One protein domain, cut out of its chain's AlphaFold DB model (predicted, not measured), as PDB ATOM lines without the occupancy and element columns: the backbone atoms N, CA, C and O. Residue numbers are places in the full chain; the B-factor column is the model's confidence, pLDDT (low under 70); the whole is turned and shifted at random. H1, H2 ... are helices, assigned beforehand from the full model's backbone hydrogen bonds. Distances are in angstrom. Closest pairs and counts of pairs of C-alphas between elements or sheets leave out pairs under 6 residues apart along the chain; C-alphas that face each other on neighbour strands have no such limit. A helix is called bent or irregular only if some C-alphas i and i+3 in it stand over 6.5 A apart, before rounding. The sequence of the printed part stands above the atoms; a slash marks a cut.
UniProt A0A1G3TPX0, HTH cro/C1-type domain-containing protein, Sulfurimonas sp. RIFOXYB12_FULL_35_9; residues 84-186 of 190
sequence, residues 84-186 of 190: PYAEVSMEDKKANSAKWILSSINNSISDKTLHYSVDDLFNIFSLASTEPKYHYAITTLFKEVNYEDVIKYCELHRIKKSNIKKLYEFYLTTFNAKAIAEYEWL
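What this domain is: This is residues 84 to 186 of the 190 residues of the protein "HTH cro/C1-type domain-containing protein" of Sulfurimonas sp. RIFOXYB12_FULL_35_9 (UniProt A0A1G3TPX0). Look for a compact cluster of crossed helices with one long helical arm: H1 runs along one side, H5 lies on the far side, and H2 and H3 cross between them and touch both. H4 packs slantwise on H1, the short H6 packs on H5, and residues 84 to 89, of which 85 to 89 belong to H1, stick out free. You will find 103 residues printed, with six named helices in the order H1 to H6 and no named strand; the class is all helix. The whole is compact, with a radius of gyration of the C-alphas of 13.6 A and spans of 46 by 35 by 21 A.

Where its parts are: Find C-alpha 85 at (41.949, -52.266, 5.189); from there H1, residues 85 to 106, runs 30.8 A to C-alpha 106 at (27.322, -26.626, 13.935). Next come H2, residues 118 to 127, 13.1 A long, and H3, residues 132 to 143, 17.6 A. H4 follows at residues 147 to 157, 15.3 A, then H5 at residues 161 to 174, 19.8 A. H6, residues 181 to 186, spans 10.2 A and ends at C-alpha 186 at (15.544, -46.472, 25.288). H3 and H6 are irregular: C-alphas 133 and 136 are 7.3 A apart, and so are C-alphas 182 and 185.

How they stand to each other: The packing of the helices is mostly crossed. Start at H1, which touches H2 with residues 98 to 102 alone, about perpendicular at 87 degrees; their closest C-alphas, of Ala 98 and Val 118, are 6.4 A apart. H1 touches H3 with residues 101 to 105 alone, about perpendicular at 84 degrees, closest at the C-alphas of Ile 105 and Ala 137, 5.9 A. H4 touches H1 at a steep tilt of 40 degrees, opposite ways, closest at Ser 97 and Tyr 153, whose C-alphas are 5.3 A apart. H5 touches H2 with residues 163 to 167 alone, about perpendicular at 84 degrees, closest at the C-alphas of Phe 125 and Asn 163, 6.4 A. H6 touches H5, closest at the C-alphas of Lys 165 and Leu 186, 5.5 A. H1 and H5 are apart. Every O i to N i+4 pair is within hydrogen-bond range in H1, H2, H4 and H5, against 6 of 8 in H3 and 0 of 2 in H6, where 2 of 3 O i to N i+3 pairs are within range.

The domain as a whole: The C-alphas of Pro 84 and Asn 176 are the two farthest apart, 46.6 A. The printed part has no cut. The link from H1 to H2, 11 residues, is long. The mean pLDDT of the printed part is 94.7, and no printed residue is under 70.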
ATOM      1  N   PRO A  84      45.565 -52.729   8.434       95.25
ATOM      2  CA  PRO A  84      44.586 -53.513   7.691       95.25
ATOM      3  C   PRO A  84      43.487 -52.639   7.077       95.25
ATOM      4  O   PRO A  84      42.982 -51.712   7.711       95.25
ATOM      5  N   TYR A  85      43.031 -52.990   5.870       92.81
ATOM      6  CA  TYR A  85      41.949 -52.266   5.189       92.81
ATOM      7  C   TYR A  85      40.684 -52.130   6.051       92.81
ATOM      8  O   TYR A  85      40.030 -51.090   6.038       92.81
ATOM      9  N   ALA A  86      40.349 -53.167   6.824       92.50
ATOM     10  CA  ALA A  86      39.199 -53.139   7.720       92.50
ATOM     11  C   ALA A  86      39.313 -52.028   8.779       92.50
ATOM     12  O   ALA A  86      38.317 -51.372   9.074       92.50
ATOM     13  N   GLU A  87      40.512 -51.787   9.312       91.38
ATOM     14  CA  GLU A  87      40.753 -50.723  10.289       91.38
ATOM     15  C   GLU A  87      40.632 -49.346   9.637       91.38
ATOM     16  O   GLU A  87      39.872 -48.512  10.124       91.38
ATOM     17  N   VAL A  88      41.279 -49.145   8.483       91.88
ATOM     18  CA  VAL A  88      41.201 -47.889   7.716       91.88
ATOM     19  C   VAL A  88      39.750 -47.562   7.345       91.88
ATOM     20  O   VAL A  88      39.260 -46.465   7.595       91.88
ATOM     21  N   SER A  89      39.010 -48.549   6.832       92.38
ATOM     22  CA  SER A  89      37.599 -48.383   6.472       92.38
ATOM     23  C   SER A  89      36.720 -48.040   7.680       92.38
ATOM     24  O   SER A  89      35.774 -47.259   7.561       92.38
ATOM     25  N   MET A  90      37.006 -48.615   8.851       91.50
ATOM     26  CA  MET A  90      36.270 -48.304  10.078       91.50
ATOM     27  C   MET A  90      36.582 -46.900  10.602       91.50
ATOM     28  O   MET A  90      35.655 -46.213  11.035       91.50
ATOM     29  N   GLU A  91      37.841 -46.456  10.541       91.00
ATOM     30  CA  GLU A  91      38.243 -45.082  10.876       91.00
ATOM     31  C   GLU A  91      37.490 -44.068   9.997       91.00
ATOM     32  O   GLU A  91      36.864 -43.144  10.524       91.00
ATOM     33  N   ASP A  92      37.426 -44.301   8.682       92.00
ATOM     34  CA  ASP A  92      36.692 -43.445   7.742       92.00
ATOM     35  C   ASP A  92      35.185 -43.413   8.024       92.00
ATOM     36  O   ASP A  92      34.561 -42.348   8.022       92.00
ATOM     37  N   LYS A  93      34.573 -44.571   8.301       93.38
ATOM     38  CA  LYS A  93      33.146 -44.648   8.657       93.38
ATOM     39  C   LYS A  93      32.852 -43.880   9.943       93.38
ATOM     40  O   LYS A  93      31.892 -43.109   9.977       93.38
ATOM     41  N   LYS A  94      33.684 -44.047  10.975       94.25
ATOM     42  CA  LYS A  94      33.581 -43.307  12.240       94.25
ATOM     43  C   LYS A  94      33.711 -41.807  12.017       94.25
ATOM     44  O   LYS A  94      32.841 -41.060  12.465       94.25
ATOM     45  N   ALA A  95      34.734 -41.375  11.282       92.94
ATOM     46  CA  ALA A  95      34.951 -39.970  10.960       92.94
ATOM     47  C   ALA A  95      33.765 -39.379  10.186       92.94
ATOM     48  O   ALA A  95      33.285 -38.298  10.518       92.94
ATOM     49  N   ASN A  96      33.239 -40.101   9.197       94.31
ATOM     50  CA  ASN A  96      32.093 -39.643   8.418       94.31
ATOM     51  C   ASN A  96      30.805 -39.583   9.250       94.31
ATOM     52  O   ASN A  96      30.081 -38.601   9.139       94.31
ATOM     53  N   SER A  97      30.539 -40.556  10.128       96.19
ATOM     54  CA  SER A  97      29.388 -40.480  11.049       96.19
ATOM     55  C   SER A  97      29.464 -39.266  11.981       96.19
ATOM     56  O   SER A  97      28.473 -38.565  12.161       96.19
ATOM     57  N   ALA A  98      30.657 -38.948  12.503       96.56
ATOM     58  CA  ALA A  98      30.868 -37.763  13.327       96.56
ATOM     59  C   ALA A  98      30.637 -36.471  12.527       96.56
ATOM     60  O   ALA A  98      30.002 -35.548  13.030       96.56
ATOM     61  N   LYS A  99      31.101 -36.413  11.270       95.69
ATOM     62  CA  LYS A  99      30.892 -35.258  10.381       95.69
ATOM     63  C   LYS A  99      29.413 -34.962  10.135       95.69
ATOM     64  O   LYS A  99      29.054 -33.792  10.123       95.69
ATOM     65  N   TRP A 100      28.567 -35.978   9.956       94.94
ATOM     66  CA  TRP A 100      27.126 -35.774   9.740       94.94
ATOM     67  C   TRP A 100      26.437 -35.148  10.958       94.94
ATOM     68  O   TRP A 100      25.719 -34.155  10.819       94.94
ATOM     69  N   ILE A 101      26.736 -35.654  12.160       96.50
ATOM     70  CA  ILE A 101      26.224 -35.084  13.413       96.50
ATOM     71  C   ILE A 101      26.759 -33.661  13.616       96.50
ATOM     72  O   ILE A 101      25.983 -32.740  13.857       96.50
ATOM     73  N   LEU A 102      28.074 -33.461  13.479       96.69
ATOM     74  CA  LEU A 102      28.695 -32.147  13.658       96.69
ATOM     75  C   LEU A 102      28.206 -31.125  12.643       96.69
ATOM     76  O   LEU A 102      28.019 -29.975  13.015       96.69
ATOM     77  N   SER A 103      27.986 -31.517  11.385       94.69
ATOM     78  CA  SER A 103      27.406 -30.612  10.396       94.69
ATOM     79  C   SER A 103      26.032 -30.158  10.863       94.69
ATOM     80  O   SER A 103      25.809 -28.961  10.967       94.69
ATOM     81  N   SER A 104      25.154 -31.081  11.253       94.19
ATOM     82  CA  SER A 104      23.812 -30.734  11.729       94.19
ATOM     83  C   SER A 104      23.842 -29.815  12.958       94.19
ATOM     84  O   SER A 104      23.135 -28.814  12.987       94.19
ATOM     85  N   ILE A 105      24.711 -30.094  13.936       95.06
ATOM     86  CA  ILE A 105      24.822 -29.282  15.157       95.06
ATOM     87  C   ILE A 105      25.450 -27.909  14.874       95.06
ATOM     88  O   ILE A 105      24.935 -26.888  15.323       95.06
ATOM     89  N   ASN A 106      26.560 -27.860  14.138       96.38
ATOM     90  CA  ASN A 106      27.322 -26.626  13.935       96.38
ATOM     91  C   ASN A 106      26.723 -25.717  12.855       96.38
ATOM     92  O   ASN A 106      27.035 -24.528  12.843       96.38
ATOM     93  N   ASN A 107      25.868 -26.232  11.962       91.69
ATOM     94  CA  ASN A 107      25.251 -25.442  10.888       91.69
ATOM     95  C   ASN A 107      24.464 -24.235  11.423       91.69
ATOM     96  O   ASN A 107      24.432 -23.189  10.778       91.69
ATOM     97  N   SER A 108      23.873 -24.369  12.609       84.31
ATOM     98  CA  SER A 108      23.072 -23.329  13.260       84.31
ATOM     99  C   SER A 108      23.900 -22.436  14.213       84.31
ATOM    100  O   SER A 108      23.342 -21.580  14.900       84.31
ATOM    101  N   ILE A 109      25.234 -22.594  14.232       91.38
ATOM    102  CA  ILE A 109      26.180 -21.793  15.023       91.38
ATOM    103  C   ILE A 109      27.006 -20.900  14.088       91.38
ATOM    104  O   ILE A 109      27.951 -21.347  13.432       91.38
ATOM    105  N   SER A 110      26.678 -19.606  14.057       88.56
ATOM    106  CA  SER A 110      27.372 -18.624  13.209       88.56
ATOM    107  C   SER A 110      28.831 -18.391  13.619       88.56
ATOM    108  O   SER A 110      29.690 -18.187  12.760       88.56
ATOM    109  N   ASP A 111      29.122 -18.407  14.924       92.31
ATOM    110  CA  ASP A 111      30.479 -18.236  15.445       92.31
ATOM    111  C   ASP A 111      31.251 -19.562  15.402       92.31
ATOM    112  O   ASP A 111      31.006 -20.480  16.184       92.31
ATOM    113  N   LYS A 112      32.232 -19.644  14.499       90.50
ATOM    114  CA  LYS A 112      33.070 -20.837  14.314       90.50
ATOM    115  C   LYS A 112      33.892 -21.204  15.547       90.50
ATOM    116  O   LYS A 112      34.292 -22.355  15.675       90.50
ATOM    117  N   THR A 113      34.163 -20.256  16.445       90.88
ATOM    118  CA  THR A 113      34.903 -20.538  17.685       90.88
ATOM    119  C   THR A 113      34.081 -21.353  18.686       90.88
ATOM    120  O   THR A 113      34.650 -21.966  19.584       90.88
ATOM    121  N   LEU A 114      32.758 -21.409  18.493       92.00
ATOM    122  CA  LEU A 114      31.817 -22.183  19.301       92.00
ATOM    123  C   LEU A 114      31.439 -23.527  18.655       92.00
ATOM    124  O   LEU A 114      30.536 -24.205  19.142       92.00
ATOM    125  N   HIS A 115      32.083 -23.910  17.547       96.19
ATOM    126  CA  HIS A 115      31.799 -25.176  16.872       96.19
ATOM    127  C   HIS A 115      32.237 -26.365  17.719       96.19
ATOM    128  O   HIS A 115      33.362 -26.425  18.212       96.19
ATOM    129  N   TYR A 116      31.352 -27.352  17.816       97.62
ATOM    130  CA  TYR A 116      31.646 -28.620  18.460       97.62
ATOM    131  C   TYR A 116      32.619 -29.440  17.618       97.62
ATOM    132  O   TYR A 116      32.561 -29.456  16.383       97.62
ATOM    133  N   SER A 117      33.503 -30.144  18.312       96.88
ATOM    134  CA  SER A 117      34.516 -31.025  17.743       96.88
ATOM    135  C   SER A 117      34.133 -32.505  17.865       96.88
ATOM    136  O   SER A 117      33.147 -32.879  18.502       96.88
ATOM    137  N   VAL A 118      34.944 -33.386  17.272       96.06
ATOM    138  CA  VAL A 118      34.789 -34.841  17.451       96.06
ATOM    139  C   VAL A 118      34.998 -35.242  18.918       96.06
ATOM    140  O   VAL A 118      34.306 -36.137  19.400       96.06
ATOM    141  N   ASP A 119      35.880 -34.545  19.640       96.81
ATOM    142  CA  ASP A 119      36.111 -34.771  21.071       96.81
ATOM    143  C   ASP A 119      34.891 -34.367  21.908       96.81
ATOM    144  O   ASP A 119      34.540 -35.040  22.877       96.81
ATOM    145  N   ASP A 120      34.179 -33.315  21.503       97.88
ATOM    146  CA  ASP A 120      32.920 -32.939  22.144       97.88
ATOM    147  C   ASP A 120      31.836 -33.991  21.922       97.88
ATOM    148  O   ASP A 120      31.155 -34.363  22.876       97.88
ATOM    149  N   LEU A 121      31.719 -34.544  20.707       97.44
ATOM    150  CA  LEU A 121      30.822 -35.681  20.475       97.44
ATOM    151  C   LEU A 121      31.210 -36.889  21.326       97.44
ATOM    152  O   LEU A 121      30.329 -37.539  21.884       97.44
ATOM    153  N   PHE A 122      32.504 -37.175  21.480       97.31
ATOM    154  CA  PHE A 122      32.953 -38.236  22.375       97.31
ATOM    155  C   PHE A 122      32.508 -37.976  23.822       97.31
ATOM    156  O   PHE A 122      31.952 -38.870  24.458       97.31
ATOM    157  N   ASN A 123      32.677 -36.759  24.344       98.00
ATOM    158  CA  ASN A 123      32.240 -36.415  25.700       98.00
ATOM    159  C   ASN A 123      30.713 -36.504  25.861       98.00
ATOM    160  O   ASN A 123      30.222 -37.016  26.869       98.00
ATOM    161  N   ILE A 124      29.957 -36.056  24.857       97.94
ATOM    162  CA  ILE A 124      28.497 -36.148  24.852       97.94
ATOM    163  C   ILE A 124      28.075 -37.619  24.840       97.94
ATOM    164  O   ILE A 124      27.432 -38.068  25.778       97.94
ATOM    165  N   PHE A 125      28.468 -38.405  23.839       97.94
ATOM    166  CA  PHE A 125      27.962 -39.768  23.652       97.94
ATOM    167  C   PHE A 125      28.633 -40.811  24.554       97.94
ATOM    168  O   PHE A 125      27.958 -41.636  25.176       97.94
ATOM    169  N   SER A 126      29.963 -40.810  24.646       96.88
ATOM    170  CA  SER A 126      30.719 -41.845  25.367       96.88
ATOM    171  C   SER A 126      30.732 -41.618  26.875       96.88
ATOM    172  O   SER A 126      30.713 -42.591  27.632       96.88
ATOM    173  N   LEU A 127      30.733 -40.358  27.325       96.69
ATOM    174  CA  LEU A 127      30.703 -40.015  28.754       96.69
ATOM    175  C   LEU A 127      29.312 -39.592  29.246       96.69
ATOM    176  O   LEU A 127      29.125 -39.417  30.452       96.69
ATOM    177  N   ALA A 128      28.331 -39.451  28.344       96.81
ATOM    178  CA  ALA A 128      27.005 -38.926  28.670       96.81
ATOM    179  C   ALA A 128      27.105 -37.601  29.451       96.81
ATOM    180  O   ALA A 128      26.450 -37.437  30.492       96.81
ATOM    181  N   SER A 129      28.006 -36.711  29.005       97.06
ATOM    182  CA  SER A 129      28.224 -35.407  29.634       97.06
ATOM    183  C   SER A 129      27.028 -34.494  29.380       97.06
ATOM    184  O   SER A 129      26.562 -34.352  28.254       97.06
ATOM    185  N   THR A 130      26.551 -33.859  30.448       96.06
ATOM    186  CA  THR A 130      25.437 -32.898  30.446       96.06
ATOM    187  C   THR A 130      25.907 -31.513  30.901       96.06
ATOM    188  O   THR A 130      25.134 -30.728  31.455       96.06
ATOM    189  N   GLU A 131      27.201 -31.222  30.728       96.69
ATOM    190  CA  GLU A 131      27.787 -29.922  31.057       96.69
ATOM    191  C   GLU A 131      27.101 -28.783  30.278       96.69
ATOM    192  O   GLU A 131      26.718 -28.987  29.123       96.69
ATOM    193  N   PRO A 132      27.005 -27.563  30.845       96.31
ATOM    194  CA  PRO A 132      26.347 -26.421  30.200       96.31
ATOM    195  C   PRO A 132      26.809 -26.138  28.766       96.31
ATOM    196  O   PRO A 132      25.992 -25.841  27.898       96.31
ATOM    197  N   LYS A 133      28.107 -26.311  28.479       95.56
ATOM    198  CA  LYS A 133      28.662 -26.141  27.125       95.56
ATOM    199  C   LYS A 133      28.061 -27.097  26.086       95.56
ATOM    200  O   LYS A 133      28.096 -26.783  24.905       95.56
ATOM    201  N   TYR A 134      27.492 -28.232  26.497       96.88
ATOM    202  CA  TYR A 134      26.897 -29.240  25.612       96.88
ATOM    203  C   TYR A 134      25.375 -29.131  25.484       96.88
ATOM    204  O   TYR A 134      24.780 -29.859  24.697       96.88
ATOM    205  N   HIS A 135      24.722 -28.216  26.207       95.94
ATOM    206  CA  HIS A 135      23.255 -28.106  26.224       95.94
ATOM    207  C   HIS A 135      22.659 -27.814  24.849       95.94
ATOM    208  O   HIS A 135      21.651 -28.420  24.478       95.94
ATOM    209  N   TYR A 136      23.303 -26.938  24.079       95.31
ATOM    210  CA  TYR A 136      22.897 -26.663  22.707       95.31
ATOM    211  C   TYR A 136      23.039 -27.915  21.835       95.31
ATOM    212  O   TYR A 136      22.050 -28.363  21.265       95.31
ATOM    213  N   ALA A 137      24.220 -28.542  21.826       96.25
ATOM    214  CA  ALA A 137      24.460 -29.769  21.071       96.25
ATOM    215  C   ALA A 137      23.459 -30.883  21.411       96.25
ATOM    216  O   ALA A 137      22.926 -31.498  20.498       96.25
ATOM    217  N   ILE A 138      23.154 -31.115  22.693       96.69
ATOM    218  CA  ILE A 138      22.180 -32.131  23.129       96.69
ATOM    219  C   ILE A 138      20.761 -31.773  22.669       96.69
ATOM    220  O   ILE A 138      20.007 -32.641  22.235       96.69
ATOM    221  N   THR A 139      20.389 -30.495  22.731       95.31
ATOM    222  CA  THR A 139      19.076 -30.039  22.256       95.31
ATOM    223  C   THR A 139      18.931 -30.254  20.752       95.31
ATOM    224  O   THR A 139      17.935 -30.825  20.310       95.31
ATOM    225  N   THR A 140      19.929 -29.828  19.977       94.81
ATOM    226  CA  THR A 140      19.963 -29.980  18.519       94.81
ATOM    227  C   THR A 140      20.062 -31.449  18.115       94.81
ATOM    228  O   THR A 140      19.400 -31.862  17.168       94.81
ATOM    229  N   LEU A 141      20.796 -32.266  18.879       95.62
ATOM    230  CA  LEU A 141      20.944 -33.706  18.660       95.62
ATOM    231  C   LEU A 141      19.596 -34.424  18.564       95.62
ATOM    232  O   LEU A 141      19.391 -35.211  17.652       95.62
ATOM    233  N   PHE A 142      18.676 -34.153  19.489       95.31
ATOM    234  CA  PHE A 142      17.371 -34.817  19.489       95.31
ATOM    235  C   PHE A 142      16.317 -34.100  18.637       95.31
ATOM    236  O   PHE A 142      15.332 -34.724  18.261       95.31
ATOM    237  N   LYS A 143      16.486 -32.803  18.341       92.56
ATOM    238  CA  LYS A 143      15.499 -32.019  17.571       92.56
ATOM    239  C   LYS A 143      15.747 -31.991  16.068       92.56
ATOM    240  O   LYS A 143      14.783 -31.950  15.313       92.56
ATOM    241  N   GLU A 144      17.006 -31.921  15.650       93.12
ATOM    242  CA  GLU A 144      17.379 -31.543  14.280       93.12
ATOM    243  C   GLU A 144      18.276 -32.580  13.595       93.12
ATOM    244  O   GLU A 144      18.232 -32.704  12.373       93.12
ATOM    245  N   VAL A 145      19.080 -33.340  14.346       94.81
ATOM    246  CA  VAL A 145      19.922 -34.394  13.757       94.81
ATOM    247  C   VAL A 145      19.054 -35.581  13.340       94.81
ATOM    248  O   VAL A 145      18.197 -36.034  14.096       94.81
ATOM    249  N   ASN A 146      19.304 -36.118  12.141       95.19
ATOM    250  CA  ASN A 146      18.624 -37.316  11.660       95.19
ATOM    251  C   ASN A 146      18.885 -38.500  12.610       95.19
ATOM    252  O   ASN A 146      20.035 -38.838  12.894       95.19
ATOM    253  N   TYR A 147      17.809 -39.145  13.062       95.25
ATOM    254  CA  TYR A 147      17.853 -40.316  13.935       95.25
ATOM    255  C   TYR A 147      18.794 -41.420  13.423       95.25
ATOM    256  O   TYR A 147      19.591 -41.953  14.195       95.25
ATOM    257  N   GLU A 148      18.772 -41.727  12.122       95.50
ATOM    258  CA  GLU A 148      19.623 -42.764  11.527       95.50
ATOM    259  C   GLU A 148      21.116 -42.437  11.672       95.50
ATOM    260  O   GLU A 148      21.919 -43.333  11.939       95.50
ATOM    261  N   ASP A 149      21.499 -41.162  11.567       96.12
ATOM    262  CA  ASP A 149      22.884 -40.725  11.765       96.12
ATOM    263  C   ASP A 149      23.308 -40.842  13.234       96.12
ATOM    264  O   ASP A 149      24.442 -41.243  13.518       96.12
ATOM    265  N   VAL A 150      22.390 -40.561  14.168       96.56
ATOM    266  CA  VAL A 150      22.618 -40.751  15.609       96.56
ATOM    267  C   VAL A 150      22.843 -42.227  15.924       96.56
ATOM    268  O   VAL A 150      23.843 -42.570  16.560       96.56
ATOM    269  N   ILE A 151      21.967 -43.115  15.449       96.62
ATOM    270  CA  ILE A 151      22.094 -44.561  15.673       96.62
ATOM    271  C   ILE A 151      23.362 -45.104  15.021       96.62
ATOM    272  O   ILE A 151      24.143 -45.787  15.682       96.62
ATOM    273  N   LYS A 152      23.644 -44.722  13.773       96.88
ATOM    274  CA  LYS A 152      24.859 -45.128  13.062       96.88
ATOM    275  C   LYS A 152      26.130 -44.698  13.787       96.88
ATOM    276  O   LYS A 152      27.077 -45.481  13.881       96.88
ATOM    277  N   TYR A 153      26.176 -43.474  14.314       97.62
ATOM    278  CA  TYR A 153      27.281 -43.036  15.165       97.62
ATOM    279  C   TYR A 153      27.381 -43.920  16.414       97.62
ATOM    280  O   TYR A 153      28.460 -44.419  16.739       97.62
ATOM    281  N   CYS A 154      26.259 -44.179  17.083       97.00
ATOM    282  CA  CYS A 154      26.240 -44.994  18.291       97.00
ATOM    283  C   CYS A 154      26.739 -46.425  18.050       97.00
ATOM    284  O   CYS A 154      27.546 -46.926  18.832       97.00
ATOM    285  N   GLU A 155      26.345 -47.055  16.949       95.81
ATOM    286  CA  GLU A 155      26.805 -48.387  16.555       95.81
ATOM    287  C   GLU A 155      28.304 -48.405  16.230       95.81
ATOM    288  O   GLU A 155      29.057 -49.217  16.777       95.81
ATOM    289  N   LEU A 156      28.768 -47.478  15.382       95.88
ATOM    290  CA  LEU A 156      30.170 -47.405  14.958       95.88
ATOM    291  C   LEU A 156      31.113 -47.129  16.133       95.88
ATOM    292  O   LEU A 156      32.213 -47.689  16.191       95.88
ATOM    293  N   HIS A 157      30.691 -46.288  17.078       96.31
ATOM    294  CA  HIS A 157      31.469 -45.915  18.264       96.31
ATOM    295  C   HIS A 157      31.172 -46.784  19.492       96.31
ATOM    296  O   HIS A 157      31.802 -46.594  20.529       96.31
ATOM    297  N   ARG A 158      30.289 -47.786  19.364       96.06
ATOM    298  CA  ARG A 158      29.878 -48.706  20.443       96.06
ATOM    299  C   ARG A 158      29.374 -47.969  21.688       96.06
ATOM    300  O   ARG A 158      29.720 -48.310  22.821       96.06
ATOM    301  N   ILE A 159      28.563 -46.941  21.469       97.44
ATOM    302  CA  ILE A 159      27.953 -46.152  22.534       97.44
ATOM    303  C   ILE A 159      26.944 -47.021  23.287       97.44
ATOM    304  O   ILE A 159      26.118 -47.714  22.696       97.44
ATOM    305  N   LYS A 160      27.014 -46.996  24.619       96.50
ATOM    306  CA  LYS A 160      26.117 -47.782  25.474       96.50
ATOM    307  C   LYS A 160      24.689 -47.229  25.404       96.50
ATOM    308  O   LYS A 160      24.508 -46.020  25.541       96.50
ATOM    309  N   LYS A 161      23.676 -48.108  25.342       95.38
ATOM    310  CA  LYS A 161      22.242 -47.737  25.453       95.38
ATOM    311  C   LYS A 161      21.985 -46.816  26.654       95.38
ATOM    312  O   LYS A 161      21.293 -45.813  26.525       95.38
ATOM    313  N   SER A 162      22.610 -47.106  27.801       95.75
ATOM    314  CA  SER A 162      22.505 -46.302  29.028       95.75
ATOM    315  C   SER A 162      22.953 -44.849  28.855       95.75
ATOM    316  O   SER A 162      22.396 -43.961  29.492       95.75
ATOM    317  N   ASN A 163      23.949 -44.593  28.003       97.50
ATOM    318  CA  ASN A 163      24.448 -43.242  27.770       97.50
ATOM    319  C   ASN A 163      23.455 -42.431  26.943       97.50
ATOM    320  O   ASN A 163      23.131 -41.309  27.320       97.50
ATOM    321  N   ILE A 164      22.934 -43.016  25.859       96.69
ATOM    322  CA  ILE A 164      21.915 -42.363  25.026       96.69
ATOM    323  C   ILE A 164      20.658 -42.109  25.858       96.69
ATOM    324  O   ILE A 164      20.133 -41.000  25.840       96.69
ATOM    325  N   LYS A 165      20.234 -43.097  26.659       96.56
ATOM    326  CA  LYS A 165      19.112 -42.954  27.594       96.56
ATOM    327  C   LYS A 165      19.306 -41.760  28.528       96.56
ATOM    328  O   LYS A 165      18.432 -40.906  28.588       96.56
ATOM    329  N   LYS A 166      20.470 -41.645  29.179       97.06
ATOM    330  CA  LYS A 166      20.778 -40.522  30.079       97.06
ATOM    331  C   LYS A 166      20.728 -39.165  29.366       97.06
ATOM    332  O   LYS A 166      20.197 -38.207  29.921       97.06
ATOM    333  N   LEU A 167      21.269 -39.067  28.149       97.12
ATOM    334  CA  LEU A 167      21.193 -37.836  27.351       97.12
ATOM    335  C   LEU A 167      19.745 -37.489  26.987       97.12
ATOM    336  O   LEU A 167      19.365 -36.320  27.044       97.12
ATOM    337  N   TYR A 168      18.940 -38.493  26.642       96.94
ATOM    338  CA  TYR A 168      17.548 -38.303  26.253       96.94
ATOM    339  C   TYR A 168      16.656 -37.918  27.443       96.94
ATOM    340  O   TYR A 168      15.878 -36.972  27.357       96.94
ATOM    341  N   GLU A 169      16.837 -38.562  28.598       96.06
ATOM    342  CA  GLU A 169      16.199 -38.171  29.863       96.06
ATOM    343  C   GLU A 169      16.564 -36.733  30.252       96.06
ATOM    344  O   GLU A 169      15.689 -35.942  30.615       96.06
ATOM    345  N   PHE A 170      17.844 -36.363  30.128       96.38
ATOM    346  CA  PHE A 170      18.301 -34.994  30.361       96.38
ATOM    347  C   PHE A 170      17.626 -33.998  29.407       96.38
ATOM    348  O   PHE A 170      17.194 -32.930  29.842       96.38
ATOM    349  N   TYR A 171      17.493 -34.359  28.129       95.94
ATOM    350  CA  TYR A 171      16.817 -33.547  27.123       95.94
ATOM    351  C   TYR A 171      15.333 -33.307  27.455       95.94
ATOM    352  O   TYR A 171      14.872 -32.163  27.426       95.94
ATOM    353  N   LEU A 172      14.600 -34.362  27.828       94.75
ATOM    354  CA  LEU A 172      13.185 -34.275  28.200       94.75
ATOM    355  C   LEU A 172      12.977 -33.412  29.448       94.75
ATOM    356  O   LEU A 172      12.130 -32.519  29.455       94.75
ATOM    357  N   THR A 173      13.774 -33.653  30.490       92.88
ATOM    358  CA  THR A 173      13.619 -32.999  31.798       92.88
ATOM    359  C   THR A 173      14.094 -31.547  31.808       92.88
ATOM    360  O   THR A 173      13.383 -30.677  32.302       92.88
ATOM    361  N   THR A 174      15.270 -31.259  31.245       92.69
ATOM    362  CA  THR A 174      15.897 -29.927  31.338       92.69
ATOM    363  C   THR A 174      15.271 -28.923  30.380       92.69
ATOM    364  O   THR A 174      15.141 -27.749  30.719       92.69
ATOM    365  N   PHE A 175      14.856 -29.370  29.191       89.56
ATOM    366  CA  PHE A 175      14.297 -28.488  28.160       89.56
ATOM    367  C   PHE A 175      12.774 -28.602  28.018       89.56
ATOM    368  O   PHE A 175      12.218 -28.025  27.083       89.56
ATOM    369  N   ASN A 176      12.107 -29.332  28.927       85.50
ATOM    370  CA  ASN A 176      10.663 -29.601  28.906       85.50
ATOM    371  C   ASN A 176      10.179 -30.055  27.513       85.50
ATOM    372  O   ASN A 176       9.201 -29.537  26.962       85.50
ATOM    373  N   ALA A 177      10.945 -30.956  26.896       88.88
ATOM    374  CA  ALA A 177      10.728 -31.388  25.524       88.88
ATOM    375  C   ALA A 177       9.664 -32.491  25.436       88.88
ATOM    376  O   ALA A 177       9.429 -33.237  26.385       88.88
ATOM    377  N   LYS A 178       9.017 -32.606  24.271       89.81
ATOM    378  CA  LYS A 178       8.079 -33.701  23.997       89.81
ATOM    379  C   LYS A 178       8.844 -34.991  23.705       89.81
ATOM    380  O   LYS A 178       9.915 -34.947  23.102       89.81
ATOM    381  N   ALA A 179       8.255 -36.118  24.099       90.81
ATOM    382  CA  ALA A 179       8.742 -37.433  23.711       90.81
ATOM    383  C   ALA A 179       8.745 -37.584  22.178       90.81
ATOM    384  O   ALA A 179       7.920 -36.997  21.475       90.81
ATOM    385  N   ILE A 180       9.711 -38.353  21.691       93.38
ATOM    386  CA  ILE A 180      10.020 -38.612  20.288       93.38
ATOM    387  C   ILE A 180       9.929 -40.128  20.132       93.38
ATOM    388  O   ILE A 180      10.660 -40.848  20.816       93.38
ATOM    389  N   ALA A 181       9.029 -40.595  19.266       92.56
ATOM    390  CA  ALA A 181       8.686 -42.011  19.132       92.56
ATOM    391  C   ALA A 181       9.919 -42.879  18.830       92.56
ATOM    392  O   ALA A 181      10.095 -43.956  19.394       92.56
ATOM    393  N   GLU A 182      10.833 -42.366  18.007       94.12
ATOM    394  CA  GLU A 182      12.066 -43.033  17.590       94.12
ATOM    395  C   GLU A 182      13.022 -43.340  18.754       94.12
ATOM    396  O   GLU A 182      13.895 -44.193  18.613       94.12
ATOM    397  N   TYR A 183      12.870 -42.686  19.910       94.25
ATOM    398  CA  TYR A 183      13.719 -42.881  21.088       94.25
ATOM    399  C   TYR A 183      13.022 -43.626  22.240       94.25
ATOM    400  O   TYR A 183      13.653 -43.874  23.268       94.25
ATOM    401  N   GLU A 184      11.754 -44.031  22.095       91.19
ATOM    402  CA  GLU A 184      10.994 -44.701  23.168       91.19
ATOM    403  C   GLU A 184      11.604 -46.051  23.583       91.19
ATOM    404  O   GLU A 184      11.630 -46.382  24.772       91.19
ATOM    405  N   TRP A 185      12.233 -46.771  22.646       93.31
ATOM    406  CA  TRP A 185      12.943 -48.035  22.895       93.31
ATOM    407  C   TRP A 185      14.073 -47.923  23.937       93.31
ATOM    408  O   TRP A 185      14.519 -48.924  24.513       93.31
ATOM    409  N   LEU A 186      14.564 -46.708  24.223       92.88
ATOM    410  CA  LEU A 186      15.544 -46.472  25.288       92.88
ATOM    411  C   LEU A 186      14.991 -46.826  26.677       92.88
ATOM    412  O   LEU A 186      15.776 -47.159  27.571       92.88
TER     413      LEU A 186